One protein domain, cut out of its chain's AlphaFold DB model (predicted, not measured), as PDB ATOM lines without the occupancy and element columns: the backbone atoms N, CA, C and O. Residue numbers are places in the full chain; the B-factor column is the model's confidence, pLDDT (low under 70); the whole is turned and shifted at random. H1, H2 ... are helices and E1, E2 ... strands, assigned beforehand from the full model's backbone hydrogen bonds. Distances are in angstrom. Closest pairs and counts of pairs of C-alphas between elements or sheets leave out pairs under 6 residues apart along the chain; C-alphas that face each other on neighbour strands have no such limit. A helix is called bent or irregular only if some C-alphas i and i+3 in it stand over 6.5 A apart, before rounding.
ATOM      1  N   THR A  73     -40.584  21.947  18.187       90.88
ATOM      2  CA  THR A  73     -39.817  22.371  17.010       90.88
ATOM      3  C   THR A  73     -39.620  23.869  17.079       90.88
ATOM      4  O   THR A  73     -40.592  24.615  17.023       90.88
ATOM      5  N   LYS A  74     -38.372  24.307  17.176       94.94
ATOM      6  CA  LYS A  74     -38.012  25.720  17.258       94.94
ATOM      7  C   LYS A  74     -37.204  26.096  16.030       94.94
ATOM      8  O   LYS A  74     -36.277  25.380  15.664       94.94
ATOM      9  N   ILE A  75     -37.567  27.202  15.397       96.12
ATOM     10  CA  ILE A  75     -36.831  27.771  14.272       96.12
ATOM     11  C   ILE A  75     -36.373  29.155  14.705       96.12
ATOM     12  O   ILE A  75     -37.204  30.009  15.003       96.12
ATOM     13  N   ALA A  76     -35.063  29.361  14.746       96.50
ATOM     14  CA  ALA A  76     -34.464  30.657  15.007       96.50
ATOM     15  C   ALA A  76     -33.822  31.179  13.724       96.50
ATOM     16  O   ALA A  76     -33.066  30.471  13.059       96.50
ATOM     17  N   MET A  77     -34.139  32.420  13.375       95.75
ATOM     18  CA  MET A  77     -33.467  33.153  12.304       95.75
ATOM     19  C   MET A  77     -32.383  34.049  12.910       95.75
ATOM     20  O   MET A  77     -32.201  34.071  14.127       95.75
ATOM     21  N   ARG A  78     -31.671  34.812  12.071       95.19
ATOM     22  CA  ARG A  78     -30.735  35.852  12.528       95.19
ATOM     23  C   ARG A  78     -31.349  36.689  13.654       95.19
ATOM     24  O   ARG A  78     -32.369  37.346  13.449       95.19
ATOM     25  N   SER A  79     -30.734  36.660  14.829       95.06
ATOM     26  CA  SER A  79     -31.247  37.294  16.047       95.06
ATOM     27  C   SER A  79     -30.114  37.542  17.036       95.06
ATOM     28  O   SER A  79     -29.067  36.900  16.965       95.06
ATOM     29  N   GLU A  80     -30.323  38.474  17.962       94.88
ATOM     30  CA  GLU A  80     -29.345  38.776  19.005       94.88
ATOM     31  C   GLU A  80     -29.142  37.586  19.962       94.88
ATOM     32  O   GLU A  80     -30.092  36.840  20.218       94.88
ATOM     33  N   PRO A  81     -27.954  37.427  20.576       95.00
ATOM     34  CA  PRO A  81     -27.671  36.307  21.478       95.00
ATOM     35  C   PRO A  81     -28.703  36.116  22.600       95.00
ATOM     36  O   PRO A  81     -29.101  34.988  22.873       95.00
ATOM     37  N   LYS A  82     -29.211  37.206  23.192       94.69
ATOM     38  CA  LYS A  82     -30.247  37.149  24.242       94.69
ATOM     39  C   LYS A  82     -31.580  36.584  23.737       94.69
ATOM     40  O   LYS A  82     -32.277  35.875  24.459       94.69
ATOM     41  N   VAL A  83     -31.938  36.894  22.490       95.19
ATOM     42  CA  VAL A  83     -33.144  36.369  21.832       95.19
ATOM     43  C   VAL A  83     -32.979  34.871  21.578       95.19
ATOM     44  O   VAL A  83     -33.905  34.104  21.827       95.19
ATOM     45  N   LEU A  84     -31.788  34.448  21.141       95.62
ATOM     46  CA  LEU A  84     -31.459  33.043  20.901       95.62
ATOM     47  C   LEU A  84     -31.440  32.221  22.195       95.62
ATOM     48  O   LEU A  84     -31.980  31.118  22.228       95.62
ATOM     49  N   GLU A  85     -30.886  32.764  23.278       95.25
ATOM     50  CA  GLU A  85     -30.905  32.142  24.606       95.25
ATOM     51  C   GLU A  85     -32.335  31.863  25.078       95.25
ATOM     52  O   GLU A  85     -32.658  30.750  25.493       95.25
ATOM     53  N   ARG A  86     -33.230  32.842  24.908       94.44
ATOM     54  CA  ARG A  86     -34.640  32.729  25.292       94.44
ATOM     55  C   ARG A  86     -35.377  31.577  24.598       94.44
ATOM     56  O   ARG A  86     -36.339  31.051  25.160       94.44
ATOM     57  N   VAL A  87     -34.944  31.187  23.401       94.50
ATOM     58  CA  VAL A  87     -35.550  30.108  22.606       94.50
ATOM     59  C   VAL A  87     -34.691  28.840  22.554       94.50
ATOM     60  O   VAL A  87     -34.899  28.018  21.667       94.50
ATOM     61  N   ASP A  88     -33.770  28.646  23.505       93.38
ATOM     62  CA  ASP A  88     -32.913  27.449  23.597       93.38
ATOM     63  C   ASP A  88     -32.008  27.243  22.358       93.38
ATOM     64  O   ASP A  88     -31.840  26.138  21.840       93.38
ATOM     65  N   MET A  89     -31.454  28.351  21.851       95.44
ATOM     66  CA  MET A  89     -30.594  28.418  20.659       95.44
ATOM     67  C   MET A  89     -29.286  29.182  20.912       95.44
ATOM     68  O   MET A  89     -28.626  29.607  19.963       95.44
ATOM     69  N   ALA A  90     -28.896  29.375  22.177       95.75
ATOM     70  CA  ALA A  90     -27.668  30.092  22.542       95.75
ATOM     71  C   ALA A  90     -26.408  29.479  21.905       95.75
ATOM     72  O   ALA A  90     -25.503  30.210  21.511       95.75
ATOM     73  N   GLU A  91     -26.375  28.152  21.753       95.31
ATOM     74  CA  GLU A  91     -25.268  27.427  21.113       95.31
ATOM     75  C   GLU A  91     -25.037  27.845  19.649       95.31
ATOM     76  O   GLU A  91     -23.912  27.754  19.174       95.31
ATOM     77  N   TYR A  92     -26.065  28.375  18.972       95.19
ATOM     78  CA  TYR A  92     -26.003  28.822  17.574       95.19
ATOM     79  C   TYR A  92     -25.775  30.332  17.423       95.19
ATOM     80  O   TYR A  92     -25.952  30.895  16.338       95.19
ATOM     81  N   ALA A  93     -25.442  31.035  18.511       95.12
ATOM     82  CA  ALA A  93     -25.237  32.480  18.468       95.12
ATOM     83  C   ALA A  93     -24.070  32.881  17.553       95.12
ATOM     84  O   ALA A  93     -24.153  33.921  16.898       95.12
ATOM     85  N   GLY A  94     -23.023  32.053  17.457       92.31
ATOM     86  CA  GLY A  94     -21.889  32.296  16.559       92.31
ATOM     87  C   GLY A  94     -22.294  32.298  15.082       92.31
ATOM     88  O   GLY A  94     -21.831  33.135  14.311       92.31
ATOM     89  N   GLU A  95     -23.206  31.408  14.702       91.56
ATOM     90  CA  GLU A  95     -23.711  31.261  13.341       91.56
ATOM     91  C   GLU A  95     -24.814  32.269  13.019       91.56
ATOM     92  O   GLU A  95     -24.880  32.753  11.890       91.56
ATOM     93  N   LEU A  96     -25.692  32.574  13.982       94.62
ATOM     94  CA  LEU A  96     -26.909  33.352  13.745       94.62
ATOM     95  C   LEU A  96     -26.785  34.848  14.037       94.62
ATOM     96  O   LEU A  96     -27.464  35.616  13.360       94.62
ATOM     97  N   ALA A  97     -25.955  35.297  14.985       92.31
ATOM     98  CA  ALA A  97     -25.952  36.704  15.412       92.31
ATOM     99  C   ALA A  97     -25.603  37.681  14.274       92.31
ATOM    100  O   ALA A  97     -26.214  38.742  14.146       92.31
ATOM    101  N   TYR A  98     -24.668  37.291  13.404       90.94
ATOM    102  CA  TYR A  98     -24.185  38.109  12.283       90.94
ATOM    103  C   TYR A  98     -24.515  37.508  10.913       90.94
ATOM    104  O   TYR A  98     -23.939  37.895   9.896       90.94
ATOM    105  N   ALA A  99     -25.444  36.554  10.869       92.19
ATOM    106  CA  ALA A  99     -25.774  35.853   9.640       92.19
ATOM    107  C   ALA A  99     -26.390  36.786   8.586       92.19
ATOM    108  O   ALA A  99     -26.999  37.816   8.882       92.19
ATOM    109  N   GLN A 100     -26.312  36.398   7.316       90.50
ATOM    110  CA  GLN A 100     -27.086  37.065   6.272       90.50
ATOM    111  C   GLN A 100     -28.580  36.739   6.403       90.50
ATOM    112  O   GLN A 100     -28.938  35.611   6.746       90.50
ATOM    113  N   SER A 101     -29.452  37.679   6.017       89.38
ATOM    114  CA  SER A 101     -30.915  37.492   6.026       89.38
ATOM    115  C   SER A 101     -31.340  36.166   5.391       89.38
ATOM    116  O   SER A 101     -30.821  35.795   4.337       89.38
ATOM    117  N   GLY A 102     -32.245  35.443   6.048       90.31
ATOM    118  CA  GLY A 102     -32.696  34.113   5.642       90.31
ATOM    119  C   GLY A 102     -31.845  32.949   6.156       90.31
ATOM    120  O   GLY A 102     -32.214  31.804   5.940       90.31
ATOM    121  N   ALA A 103     -30.716  33.190   6.830       94.75
ATOM    122  CA  ALA A 103     -30.030  32.127   7.567       94.75
ATOM    123  C   ALA A 103     -30.806  31.779   8.846       94.75
ATOM    124  O   ALA A 103     -31.275  32.677   9.554       94.75
ATOM    125  N   ALA A 104     -30.948  30.482   9.115       96.19
ATOM    126  CA  ALA A 104     -31.731  29.976  10.229       96.19
ATOM    127  C   ALA A 104     -31.222  28.617  10.730       96.19
ATOM    128  O   ALA A 104     -30.555  27.872  10.009       96.19
ATOM    129  N   VAL A 105     -31.594  28.290  11.965       96.38
ATOM    130  CA  VAL A 105     -31.426  26.969  12.573       96.38
ATOM    131  C   VAL A 105     -32.789  26.451  13.005       96.38
ATOM    132  O   VAL A 105     -33.568  27.168  13.632       96.38
ATOM    133  N   ALA A 106     -33.086  25.199  12.668       96.06
ATOM    134  CA  ALA A 106     -34.255  24.482  13.151       96.06
ATOM    135  C   ALA A 106     -33.813  23.370  14.103       96.06
ATOM    136  O   ALA A 106     -33.059  22.487  13.701       96.06
ATOM    137  N   LYS A 107     -34.319  23.385  15.338       94.44
ATOM    138  CA  LYS A 107     -34.123  22.345  16.356       94.44
ATOM    139  C   LYS A 107     -35.429  21.590  16.540       94.44
ATOM    140  O   LYS A 107     -36.475  22.198  16.772       94.44
ATOM    141  N   SER A 108     -35.390  20.272  16.395       91.31
ATOM    142  CA  SER A 108     -36.558  19.408  16.559       91.31
ATOM    143  C   SER A 108     -36.139  17.963  16.767       91.31
ATOM    144  O   SER A 108     -35.211  17.478  16.123       91.31
ATOM    145  N   PHE A 109     -36.900  17.238  17.586       85.19
ATOM    146  CA  PHE A 109     -36.724  15.797  17.792       85.19
ATOM    147  C   PHE A 109     -36.938  14.960  16.523       85.19
ATOM    148  O   PHE A 109     -36.543  13.799  16.484       85.19
ATOM    149  N   ILE A 110     -37.564  15.522  15.482       85.00
ATOM    150  CA  ILE A 110     -37.739  14.814  14.206       85.00
ATOM    151  C   ILE A 110     -36.425  14.704  13.421       85.00
ATOM    152  O   ILE A 110     -36.297  13.840  12.554       85.00
ATOM    153  N   TYR A 111     -35.448  15.577  13.695       84.12
ATOM    154  CA  TYR A 111     -34.152  15.546  13.033       84.12
ATOM    155  C   TYR A 111     -33.228  14.562  13.746       84.12
ATOM    156  O   TYR A 111     -33.023  14.657  14.953       84.12
ATOM    157  N   ARG A 112     -32.589  13.653  12.996       79.31
ATOM    158  CA  ARG A 112     -31.601  12.707  13.559       79.31
ATOM    159  C   ARG A 112     -30.424  13.422  14.232       79.31
ATOM    160  O   ARG A 112     -29.881  12.930  15.213       79.31
ATOM    161  N   THR A 113     -30.050  14.585  13.708       84.25
ATOM    162  CA  THR A 113     -28.989  15.460  14.225       84.25
ATOM    163  C   THR A 113     -29.478  16.425  15.304       84.25
ATOM    164  O   THR A 113     -28.685  17.222  15.786       84.25
ATOM    165  N   HIS A 114     -30.763  16.376  15.679       85.69
ATOM    166  CA  HIS A 114     -31.463  17.289  16.597       85.69
ATOM    167  C   HIS A 114     -31.570  18.748  16.128       85.69
ATOM    168  O   HIS A 114     -32.541  19.421  16.479       85.69
ATOM    169  N   ALA A 115     -30.653  19.214  15.279       92.88
ATOM    170  CA  ALA A 115     -30.712  20.511  14.627       92.88
ATOM    171  C   ALA A 115     -30.236  20.459  13.170       92.88
ATOM    172  O   ALA A 115     -29.440  19.599  12.780       92.88
ATOM    173  N   VAL A 116     -30.737  21.396  12.369       94.94
ATOM    174  CA  VAL A 116     -30.343  21.620  10.974       94.94
ATOM    175  C   VAL A 116     -30.196  23.119  10.746       94.94
ATOM    176  O   VAL A 116     -31.095  23.891  11.080       94.94
ATOM    177  N   THR A 117     -29.080  23.531  10.149       94.56
ATOM    178  CA  THR A 117     -28.885  24.900   9.659       94.56
ATOM    179  C   THR A 117     -29.353  24.991   8.206       94.56
ATOM    180  O   THR A 117     -29.184  24.055   7.423       94.56
ATOM    181  N   PHE A 118     -30.002  26.092   7.834       94.44
ATOM    182  CA  PHE A 118     -30.546  26.262   6.490       94.44
ATOM    183  C   PHE A 118     -30.611  27.730   6.066       94.44
ATOM    184  O   PHE A 118     -30.525  28.652   6.879       94.44
ATOM    185  N   LYS A 119     -30.771  27.937   4.756       94.25
ATOM    186  CA  LYS A 119     -31.004  29.240   4.137       94.25
ATOM    187  C   LYS A 119     -32.400  29.251   3.525       94.25
ATOM    188  O   LYS A 119     -32.719  28.388   2.710       94.25
ATOM    189  N   THR A 120     -33.234  30.208   3.909       91.88
ATOM    190  CA  THR A 120     -34.544  30.401   3.291       91.88
ATOM    191  C   THR A 120     -34.387  30.924   1.872       91.88
ATOM    192  O   THR A 120     -33.435  31.638   1.545       91.88
ATOM    193  N   LEU A 121     -35.381  30.629   1.040       89.50
ATOM    194  CA  LEU A 121     -35.553  31.347  -0.213       89.50
ATOM    195  C   LEU A 121     -35.770  32.846   0.073       89.50
ATOM    196  O   LEU A 121     -36.232  33.204   1.166       89.50
ATOM    197  N   PRO A 122     -35.467  33.729  -0.893       85.19
ATOM    198  CA  PRO A 122     -35.912  35.115  -0.831       85.19
ATOM    199  C   PRO A 122     -37.427  35.184  -0.582       85.19
ATOM    200  O   PRO A 122     -38.137  34.250  -0.974       85.19
TER     201      PRO A 122
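What this domain is: This is residues 73 to 122 of the 130 residues of an uncharacterized protein of Pyrobaculum sp (UniProt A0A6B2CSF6). A small antiparallel sheet, ordered E1, E2, E3, has a helical hairpin near the end where E1 finishes and E2 starts; H2 grazes the sheet and H1 packs on H2. The 50 printed residues, with E1, H1, H2, E2, E3 along the chain, are mixed helix and strand. The whole is compact, radius of gyration of the C-alphas 10.2 A, and flat, spanning 26 by 26 by 14 A.

Where its parts are: E2, residues 103 to 108, measures 16.9 A; E1, 73 to 77, 13.4 A, from C-alpha 73 at (-39.817, 22.371, 17.010); E3, 115 to 119, 13.6 A, to C-alpha 119 at (-31.004, 29.240, 4.137). H1 is residues 81 to 86, 8.7 A; H2 is 90 to 96, 9.4 A, irregular, with C-alphas 91 and 94 7.5 A apart.

How they stand to each other: E1 and E2 are antiparallel at 166 degrees, with N 76 and O 105 2.9 A apart, within hydrogen-bond range. E2 and E3 form a hairpin, antiparallel at 154 degrees; N 106 and O 116, 2.9 A, are within that range. H2 only grazes the sheet, with residues 92 to 96; its closest C-alphas to E2 are Leu 96 and Ala 104, 6.9 A. H1 and H2 touch, closest C-alphas Leu 84 and Ala 90, 5.1 A, at a steep tilt of 41 degrees, opposite ways. H1 is not on the sheet. Every O i to N i+4 pair is within range in H1; in H2, 1 of 3 is, beside 2 of 4 O i to N i+3 pairs.

The domain as a whole: The C-alphas farthest apart, Tyr 98 and Ile 110, stand 27.0 A apart. The printed part has no cut and no long link; no printed residue is under 70.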